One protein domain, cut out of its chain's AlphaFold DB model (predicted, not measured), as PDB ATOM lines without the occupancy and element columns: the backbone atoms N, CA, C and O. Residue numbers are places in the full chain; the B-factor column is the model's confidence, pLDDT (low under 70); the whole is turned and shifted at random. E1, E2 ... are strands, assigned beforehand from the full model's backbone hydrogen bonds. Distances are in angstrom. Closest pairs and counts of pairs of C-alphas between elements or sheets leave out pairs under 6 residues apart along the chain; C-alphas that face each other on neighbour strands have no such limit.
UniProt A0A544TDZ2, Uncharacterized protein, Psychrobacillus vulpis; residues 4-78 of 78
ATOM      1  N   THR A   4     121.258 105.587 162.839       71.94
ATOM      2  CA  THR A   4     122.560 105.915 162.260       71.94
ATOM      3  C   THR A   4     122.551 105.661 160.756       71.94
ATOM      4  O   THR A   4     122.156 104.583 160.317       71.94
ATOM      5  N   LEU A   5     122.950 106.665 159.972       71.56
ATOM      6  CA  LEU A   5     123.097 106.608 158.515       71.56
ATOM      7  C   LEU A   5     124.581 106.716 158.164       71.56
ATOM      8  O   LEU A   5     125.178 107.744 158.457       71.56
ATOM      9  N   THR A   6     125.151 105.688 157.538       66.69
ATOM     10  CA  THR A   6     126.602 105.541 157.295       66.69
ATOM     11  C   THR A   6     127.059 105.897 155.881       66.69
ATOM     12  O   THR A   6     128.255 106.028 155.655       66.69
ATOM     13  N   ASP A   7     126.128 106.064 154.938       69.31
ATOM     14  CA  ASP A   7     126.437 106.157 153.501       69.31
ATOM     15  C   ASP A   7     126.240 107.583 152.958       69.31
ATOM     16  O   ASP A   7     125.786 107.786 151.828       69.31
ATOM     17  N   LEU A   8     126.518 108.604 153.774       77.56
ATOM     18  CA  LEU A   8     126.422 109.987 153.314       77.56
ATOM     19  C   LEU A   8     127.693 110.341 152.557       77.56
ATOM     20  O   LEU A   8     128.779 110.363 153.125       77.56
ATOM     21  N   THR A   9     127.544 110.650 151.274       81.06
ATOM     22  CA  THR A   9     128.626 111.161 150.437       81.06
ATOM     23  C   THR A   9     128.331 112.607 150.077       81.06
ATOM     24  O   THR A   9     127.208 112.958 149.710       81.06
ATOM     25  N   GLN A  10     129.334 113.469 150.211       81.62
ATOM     26  CA  GLN A  10     129.240 114.866 149.821       81.62
ATOM     27  C   GLN A  10     130.450 115.237 148.960       81.62
ATOM     28  O   GLN A  10     131.574 115.244 149.470       81.62
ATOM     29  N   PRO A  11     130.249 115.563 147.670       84.31
ATOM     30  CA  PRO A  11     131.319 116.096 146.846       84.31
ATOM     31  C   PRO A  11     131.681 117.504 147.326       84.31
ATOM     32  O   PRO A  11     130.811 118.343 147.600       84.31
ATOM     33  N   VAL A  12     132.978 117.752 147.441       86.88
ATOM     34  CA  VAL A  12     133.563 119.041 147.786       86.88
ATOM     35  C   VAL A  12     134.747 119.333 146.871       86.88
ATOM     36  O   VAL A  12     135.426 118.435 146.376       86.88
ATOM     37  N   CYS A  13     135.026 120.613 146.670       89.12
ATOM     38  CA  CYS A  13     136.138 121.070 145.862       89.12
ATOM     39  C   CYS A  13     137.185 121.744 146.740       89.12
ATOM     40  O   CYS A  13     136.934 122.811 147.302       89.12
ATOM     41  N   LEU A  14     138.369 121.146 146.838       89.81
ATOM     42  CA  LEU A  14     139.511 121.779 147.486       89.81
ATOM     43  C   LEU A  14     140.212 122.691 146.481       89.81
ATOM     44  O   LEU A  14     140.736 122.219 145.474       89.81
ATOM     45  N   THR A  15     140.270 123.983 146.783       92.56
ATOM     46  CA  THR A  15     141.040 124.956 146.009       92.56
ATOM     47  C   THR A  15     142.272 125.372 146.800       92.56
ATOM     48  O   THR A  15     142.176 125.783 147.954       92.56
ATOM     49  N   ILE A  16     143.442 125.268 146.175       93.06
ATOM     50  CA  ILE A  16     144.741 125.637 146.739       93.06
ATOM     51  C   ILE A  16     145.341 126.711 145.843       93.06
ATOM     52  O   ILE A  16     145.534 126.475 144.654       93.06
ATOM     53  N   ILE A  17     145.680 127.867 146.405       92.94
ATOM     54  CA  ILE A  17     146.352 128.955 145.693       92.94
ATOM     55  C   ILE A  17     147.763 129.084 146.250       92.94
ATOM     56  O   ILE A  17     147.969 129.425 147.414       92.94
ATOM     57  N   TYR A  18     148.757 128.822 145.413       92.88
ATOM     58  CA  TYR A  18     150.160 128.801 145.795       92.88
ATOM     59  C   TYR A  18     150.964 129.799 144.971       92.88
ATOM     60  O   TYR A  18     150.914 129.777 143.747       92.88
ATOM     61  N   ASN A  19     151.758 130.657 145.603       93.44
ATOM     62  CA  ASN A  19     152.614 131.576 144.863       93.44
ATOM     63  C   ASN A  19     153.957 130.913 144.545       93.44
ATOM     64  O   ASN A  19     154.745 130.594 145.436       93.44
ATOM     65  N   LEU A  20     154.257 130.748 143.259       91.44
ATOM     66  CA  LEU A  20     155.458 130.057 142.792       91.44
ATOM     67  C   LEU A  20     156.755 130.828 143.060       91.44
ATOM     68  O   LEU A  20     157.823 130.221 143.127       91.44
ATOM     69  N   SER A  21     156.701 132.158 143.200       90.94
ATOM     70  CA  SER A  21     157.899 132.956 143.495       90.94
ATOM     71  C   SER A  21     158.237 132.991 144.971       90.94
ATOM     72  O   SER A  21     159.396 132.780 145.319       90.94
ATOM     73  N   SER A  22     157.252 133.241 145.834       91.06
ATOM     74  CA  SER A  22     157.484 133.231 147.280       91.06
ATOM     75  C   SER A  22     157.530 131.816 147.854       91.06
ATOM     76  O   SER A  22     158.063 131.631 148.943       91.06
ATOM     77  N   ARG A  23     157.024 130.817 147.114       88.81
ATOM     78  CA  ARG A  23     156.872 129.425 147.557       88.81
ATOM     79  C   ARG A  23     155.972 129.289 148.787       88.81
ATOM     80  O   ARG A  23     156.152 128.383 149.603       88.81
ATOM     81  N   LEU A  24     155.008 130.193 148.919       91.44
ATOM     82  CA  LEU A  24     154.064 130.215 150.025       91.44
ATOM     83  C   LEU A  24     152.660 129.885 149.534       91.44
ATOM     84  O   LEU A  24     152.262 130.267 148.430       91.44
ATOM     85  N   LEU A  25     151.909 129.205 150.396       89.44
ATOM     86  CA  LEU A  25     150.468 129.083 150.252       89.44
ATOM     87  C   LEU A  25     149.860 130.475 150.441       89.44
ATOM     88  O   LEU A  25     150.066 131.105 151.477       89.44
ATOM     89  N   VAL A  26     149.170 130.959 149.414       91.75
ATOM     90  CA  VAL A  26     148.450 132.232 149.452       91.75
ATOM     91  C   VAL A  26     147.104 132.021 150.120       91.75
ATOM     92  O   VAL A  26     146.744 132.785 151.007       91.75
ATOM     93  N   ASP A  27     146.389 130.979 149.697       91.25
ATOM     94  CA  ASP A  27     145.074 130.650 150.227       91.25
ATOM     95  C   ASP A  27     144.741 129.167 150.012       91.25
ATOM     96  O   ASP A  27     145.290 128.510 149.122       91.25
ATOM     97  N   SER A  28     143.833 128.642 150.828       89.31
ATOM     98  CA  SER A  28     143.242 127.321 150.643       89.31
ATOM     99  C   SER A  28     141.848 127.274 151.247       89.31
ATOM    100  O   SER A  28     141.680 127.585 152.427       89.31
ATOM    101  N   PHE A  29     140.872 126.812 150.478       88.31
ATOM    102  CA  PHE A  29     139.492 126.694 150.935       88.31
ATOM    103  C   PHE A  29     138.798 125.496 150.294       88.31
ATOM    104  O   PHE A  29     139.257 124.939 149.294       88.31
ATOM    105  N   ILE A  30     137.700 125.085 150.919       85.38
ATOM    106  CA  ILE A  30     136.866 123.974 150.477       85.38
ATOM    107  C   ILE A  30     135.481 124.529 150.180       85.38
ATOM    108  O   ILE A  30     134.842 125.093 151.068       85.38
ATOM    109  N   ASP A  31     135.018 124.316 148.954       86.19
ATOM    110  CA  ASP A  31     133.651 124.620 148.549       86.19
ATOM    111  C   ASP A  31     132.813 123.345 148.494       86.19
ATOM    112  O   ASP A  31     133.298 122.272 148.136       86.19
ATOM    113  N   CYS A  32     131.532 123.457 148.836       82.62
ATOM    114  CA  CYS A  32     130.587 122.358 148.661       82.62
ATOM    115  C   CYS A  32     130.168 122.254 147.191       82.62
ATOM    116  O   CYS A  32     129.795 123.261 146.587       82.62
ATOM    117  N   GLY A  33     130.154 121.037 146.649       83.75
ATOM    118  CA  GLY A  33     129.746 120.759 145.277       83.75
ATOM    119  C   GLY A  33     130.830 120.066 144.461       83.75
ATOM    120  O   GLY A  33     131.966 119.886 144.898       83.75
ATOM    121  N   GLU A  34     130.447 119.661 143.256       86.75
ATOM    122  CA  GLU A  34     131.344 119.004 142.312       86.75
ATOM    123  C   GLU A  34     132.266 120.017 141.626       86.75
ATOM    124  O   GLU A  34     131.882 121.152 141.328       86.75
ATOM    125  N   CYS A  35     133.495 119.594 141.349       88.00
ATOM    126  CA  CYS A  35     134.404 120.308 140.469       88.00
ATOM    127  C   CYS A  35     135.263 119.319 139.688       88.00
ATOM    128  O   CYS A  35     135.323 118.141 140.018       88.00
ATOM    129  N   GLU A  36     135.927 119.796 138.645       91.12
ATOM    130  CA  GLU A  36     136.903 118.993 137.915       91.12
ATOM    131  C   GLU A  36     138.309 119.276 138.439       91.12
ATOM    132  O   GLU A  36     138.613 120.386 138.892       91.12
ATOM    133  N   LEU A  37     139.179 118.269 138.348       91.75
ATOM    134  CA  LEU A  37     140.600 118.447 138.616       91.75
ATOM    135  C   LEU A  37     141.164 119.456 137.611       91.75
ATOM    136  O   LEU A  37     141.251 119.173 136.416       91.75
ATOM    137  N   ALA A  38     141.567 120.625 138.101       92.50
ATOM    138  CA  ALA A  38     142.045 121.711 137.261       92.50
ATOM    139  C   ALA A  38     143.259 122.401 137.877       92.50
ATOM    140  O   ALA A  38     143.398 122.516 139.096       92.50
ATOM    141  N   THR A  39     144.140 122.892 137.012       92.19
ATOM    142  CA  THR A  39     145.306 123.683 137.402       92.19
ATOM    143  C   THR A  39     145.371 124.930 136.542       92.19
ATOM    144  O   THR A  39     145.450 124.830 135.318       92.19
ATOM    145  N   GLU A  40     145.382 126.091 137.178       93.38
ATOM    146  CA  GLU A  40     145.442 127.392 136.522       93.38
ATOM    147  C   GLU A  40     146.654 128.164 137.031       93.38
ATOM    148  O   GLU A  40     146.908 128.234 138.231       93.38
ATOM    149  N   LEU A  41     147.419 128.752 136.113       92.56
ATOM    150  CA  LEU A  41     148.564 129.586 136.449       92.56
ATOM    151  C   LEU A  41     148.265 131.031 136.065       92.56
ATOM    152  O   LEU A  41     148.088 131.330 134.887       92.56
ATOM    153  N   ASP A  42     148.292 131.925 137.046       91.44
ATOM    154  CA  ASP A  42     148.347 133.366 136.829       91.44
ATOM    155  C   ASP A  42     149.819 133.780 136.650       91.44
ATOM    156  O   ASP A  42     150.571 133.802 137.630       91.44
ATOM    157  N   PRO A  43     150.275 134.116 135.429       86.81
ATOM    158  CA  PRO A  43     151.669 134.471 135.180       86.81
ATOM    159  C   PRO A  43     152.048 135.860 135.715       86.81
ATOM    160  O   PRO A  43     153.237 136.128 135.895       86.81
ATOM    161  N   VAL A  44     151.072 136.739 135.971       90.75
ATOM    162  CA  VAL A  44     151.305 138.106 136.458       90.75
ATOM    163  C   VAL A  44     151.598 138.069 137.950       90.75
ATOM    164  O   VAL A  44     152.635 138.562 138.396       90.75
ATOM    165  N   ASN A  45     150.720 137.419 138.716       89.31
ATOM    166  CA  ASN A  45     150.886 137.276 140.163       89.31
ATOM    167  C   ASN A  45     151.740 136.058 140.544       89.31
ATOM    168  O   ASN A  45     152.177 135.939 141.688       89.31
ATOM    169  N   LYS A  46     152.022 135.174 139.577       93.00
ATOM    170  CA  LYS A  46     152.730 133.895 139.746       93.00
ATOM    171  C   LYS A  46     152.024 132.960 140.726       93.00
ATOM    172  O   LYS A  46     152.678 132.199 141.440       93.00
ATOM    173  N   ASN A  47     150.698 133.034 140.756       94.06
ATOM    174  CA  ASN A  47     149.854 132.179 141.575       94.06
ATOM    175  C   ASN A  47     149.443 130.955 140.758       94.06
ATOM    176  O   ASN A  47     148.888 131.085 139.673       94.06
ATOM    177  N   LEU A  48     149.732 129.774 141.283       92.06
ATOM    178  CA  LEU A  48     149.240 128.495 140.808       92.06
ATOM    179  C   LEU A  48     148.010 128.124 141.636       92.06
ATOM    180  O   LEU A  48     148.127 127.858 142.832       92.06
ATOM    181  N   THR A  49     146.853 128.102 140.996       94.38
ATOM    182  CA  THR A  49     145.600 127.615 141.564       94.38
ATOM    183  C   THR A  49     145.411 126.155 141.170       94.38
ATOM    184  O   THR A  49     145.470 125.811 139.992       94.38
ATOM    185  N   ILE A  50     145.179 125.287 142.147       92.88
ATOM    186  CA  ILE A  50     144.908 123.861 141.962       92.88
ATOM    187  C   ILE A  50     143.530 123.587 142.547       92.88
ATOM    188  O   ILE A  50     143.281 123.914 143.705       92.88
ATOM    189  N   ARG A  51     142.643 122.989 141.756       92.62
ATOM    190  CA  ARG A  51     141.304 122.565 142.167       92.62
ATOM    191  C   ARG A  51     141.272 121.050 142.163       92.62
ATOM    192  O   ARG A  51     141.610 120.451 141.146       92.62
ATOM    193  N   VAL A  52     140.915 120.447 143.289       90.75
ATOM    194  CA  VAL A  52     140.913 118.996 143.481       90.75
ATOM    195  C   VAL A  52     139.508 118.548 143.885       90.75
ATOM    196  O   VAL A  52     139.022 119.007 144.925       90.75
ATOM    197  N   PRO A  53     138.863 117.658 143.110       90.50
ATOM    198  CA  PRO A  53     137.618 117.030 143.524       90.50
ATOM    199  C   PRO A  53     137.876 116.039 144.654       90.50
ATOM    200  O   PRO A  53     138.736 115.161 144.561       90.50
ATOM    201  N   ILE A  54     137.122 116.191 145.735       87.12
ATOM    202  CA  ILE A  54     137.182 115.327 146.907       87.12
ATOM    203  C   ILE A  54     135.760 114.888 147.237       87.12
ATOM    204  O   ILE A  54     134.827 115.683 147.205       87.12
ATOM    205  N   VAL A  55     135.588 113.626 147.599       84.31
ATOM    206  CA  VAL A  55     134.349 113.114 148.177       84.31
ATOM    207  C   VAL A  55     134.576 112.919 149.667       84.31
ATOM    208  O   VAL A  55     135.490 112.202 150.081       84.31
ATOM    209  N   LEU A  56     133.756 113.594 150.468       82.50
ATOM    210  CA  LEU A  56     133.681 113.367 151.903       82.50
ATOM    211  C   LEU A  56     132.629 112.302 152.168       82.50
ATOM    212  O   LEU A  56     131.484 112.437 151.739       82.50
ATOM    213  N   GLU A  57     133.017 111.267 152.896       81.56
ATOM    214  CA  GLU A  57     132.091 110.290 153.452       81.56
ATOM    215  C   GLU A  57     131.779 110.684 154.890       81.56
ATOM    216  O   GLU A  57     132.649 111.172 155.625       81.56
ATOM    217  N   GLY A  58     130.530 110.505 155.295       76.06
ATOM    218  CA  GLY A  58     130.084 110.848 156.627       76.06
ATOM    219  C   GLY A  58     129.022 109.909 157.159       76.06
ATOM    220  O   GLY A  58     128.302 109.231 156.430       76.06
ATOM    221  N   GLU A  59     128.913 109.926 158.477       75.31
ATOM    222  CA  GLU A  59     127.896 109.213 159.221       75.31
ATOM    223  C   GLU A  59     127.078 110.221 160.028       75.31
ATOM    224  O   GLU A  59     127.632 111.081 160.721       75.31
ATOM    225  N   VAL A  60     125.750 110.128 159.942       72.62
ATOM    226  CA  VAL A  60     124.840 110.919 160.773       72.62
ATOM    227  C   VAL A  60     124.173 110.014 161.786       72.62
ATOM    228  O   VAL A  60     123.469 109.073 161.430       72.62
ATOM    229  N   THR A  61     124.360 110.339 163.063       73.00
ATOM    230  CA  THR A  61     123.646 109.695 164.169       73.00
ATOM    231  C   THR A  61     122.581 110.643 164.711       73.00
ATOM    232  O   THR A  61     122.884 111.759 165.135       73.00
ATOM    233  N   PHE A  62     121.330 110.189 164.715       69.62
ATOM    234  CA  PHE A  62     120.192 110.865 165.329       69.62
ATOM    235  C   PHE A  62     119.979 110.317 166.737       69.62
ATOM    236  O   PHE A  62     119.660 109.139 166.896       69.62
ATOM    237  N   ALA A  63     120.137 111.159 167.758       69.12
ATOM    238  CA  ALA A  63     119.827 110.805 169.140       69.12
ATOM    239  C   ALA A  63     118.379 111.186 169.514       69.12
ATOM    240  O   ALA A  63     117.771 112.068 168.906       69.12
ATOM    241  N   ASP A  64     117.827 110.538 170.550       61.59
ATOM    242  CA  ASP A  64     116.428 110.685 171.008       61.59
ATOM    243  C   ASP A  64     116.046 112.127 171.447       61.59
ATOM    244  O   ASP A  64     114.885 112.415 171.720       61.59
ATOM    245  N   ASN A  65     117.010 113.051 171.493       64.38
ATOM    246  CA  ASN A  65     116.867 114.464 171.853       64.38
ATOM    247  C   ASN A  65     116.921 115.432 170.646       64.38
ATOM    248  O   ASN A  65     117.205 116.614 170.846       64.38
ATOM    249  N   LEU A  66     116.668 114.955 169.416       57.81
ATOM    250  CA  LEU A  66     116.705 115.740 168.161       57.81
ATOM    251  C   LEU A  66     118.077 116.357 167.826       57.81
ATOM    252  O   LEU A  66     118.179 117.187 166.925       57.81
ATOM    253  N   GLN A  67     119.145 115.950 168.514       55.38
ATOM    254  CA  GLN A  67     120.502 116.327 168.141       55.38
ATOM    255  C   GLN A  67     121.020 115.342 167.089       55.38
ATOM    256  O   GLN A  67     121.097 114.136 167.330       55.38
ATOM    257  N   SER A  68     121.350 115.870 165.913       58.44
ATOM    258  CA  SER A  68     122.032 115.144 164.844       58.44
ATOM    259  C   SER A  68     123.511 115.520 164.843       58.44
ATOM    260  O   SER A  68     123.845 116.697 164.694       58.44
ATOM    261  N   GLY A  69     124.387 114.532 164.998       63.62
ATOM    262  CA  GLY A  69     125.826 114.694 164.795       63.62
ATOM    263  C   GLY A  69     126.217 114.126 163.439       63.62
ATOM    264  O   GLY A  69     125.884 112.976 163.169       63.62
ATOM    265  N   CYS A  70     126.898 114.917 162.608       64.69
ATOM    266  CA  CYS A  70     127.546 114.441 161.388       64.69
ATOM    267  C   CYS A  70     129.045 114.313 161.660       64.69
ATOM    268  O   CYS A  70     129.666 115.269 162.132       64.69
ATOM    269  N   VAL A  71     129.608 113.140 161.395       74.12
ATOM    270  CA  VAL A  71     131.037 112.866 161.557       74.12
ATOM    271  C   VAL A  71     131.590 112.455 160.204       74.12
ATOM    272  O   VAL A  71     131.033 111.569 159.566       74.12
ATOM    273  N   THR A  72     132.680 113.085 159.761       75.06
ATOM    274  CA  THR A  72     133.403 112.648 158.559       75.06
ATOM    275  C   THR A  72     134.079 111.310 158.841       75.06
ATOM    276  O   THR A  72     134.909 111.212 159.746       75.06
ATOM    277  N   THR A  73     133.725 110.289 158.072       78.38
ATOM    278  CA  THR A  73     134.235 108.918 158.193       78.38
ATOM    279  C   THR A  73     135.290 108.594 157.136       78.38
ATOM    280  O   THR A  73     136.133 107.731 157.379       78.38
ATOM    281  N   GLY A  74     135.313 109.319 156.012       74.00
ATOM    282  CA  GLY A  74     136.241 109.078 154.906       74.00
ATOM    283  C   GLY A  74     136.487 110.309 154.034       74.00
ATOM    284  O   GLY A  74     135.686 111.242 153.995       74.00
ATOM    285  N   VAL A  75     137.636 110.322 153.353       78.38
ATOM    286  CA  VAL A  75     138.031 111.360 152.390       78.38
ATOM    287  C   VAL A  75     138.718 110.674 151.215       78.38
ATOM    288  O   VAL A  75     139.783 110.075 151.383       78.38
ATOM    289  N   HIS A  76     138.129 110.776 150.026       82.38
ATOM    290  CA  HIS A  76     138.641 110.141 148.811       82.38
ATOM    291  C   HIS A  76     138.655 111.124 147.638       82.38
ATOM    292  O   HIS A  76     137.967 112.140 147.662       82.38
ATOM    293  N   LEU A  77     139.475 110.850 146.621       77.94
ATOM    294  CA  LEU A  77     139.473 111.640 145.386       77.94
ATOM    295  C   LEU A  77     138.213 111.302 144.582       77.94
ATOM    296  O   LEU A  77     137.902 110.119 144.427       77.94
ATOM    297  N   GLY A  78     137.503 112.346 144.146       63.72
ATOM    298  CA  GLY A  78     136.262 112.253 143.369       63.72
ATOM    299  C   GLY A  78     136.484 112.072 141.878       63.72
ATOM    300  O   GLY A  78     137.550 112.503 141.381       63.72
TER     301      GLY A  78
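What this domain is: This is residues 4 to 78 of the 78 residues of an uncharacterized protein of Psychrobacillus vulpis (UniProt A0A544TDZ2). Two long antiparallel strands, E1 and E4, make the spine of a twisted, rod-like sheet. E2 borders E1 in one half; along the other edge of E4, E3 lies in that same half and E5 towards the opposite end. The printed part has 75 residues, no named helix and five strands, E1 to E5: all strand, an antiparallel branched sheet. It is only just loose, close to extended, with a radius of gyration of the C-alphas of 16.8 A, spanning 56 by 21 by 15 A.

Where its parts are: E1, residues 4 to 19, starts at C-alpha 4 (122.560, 105.915, 162.260), bends by 58 degrees at residue 7 and measures 43.2 A. E2 is residues 24 to 32, E3 38 to 42, E4 47 to 62, 43.6 A, and E5 68 to 77, ending at C-alpha 77 (139.473, 111.640, 145.386).

How they stand to each other: E1 and E4 are antiparallel at 163 degrees; N 10 and O 56 are 2.8 A apart. Hairpin E1 and E2 has N 15 and O 29 at 2.9 A. E3, E4 and E5 form a meander, each strand the antiparallel neighbour of the one before, with N 40 and O 49 at 2.8 A and N 57 and O 74 at 2.9 A. E3 and E5 are apart.

The domain as a whole: The farthest C-alphas, Val 44 and Asp 64, are 56.2 A apart. The printed part has no cut, and its four links are tight. Residues 6 to 7, 62 to 70 and 78 have pLDDT under 70.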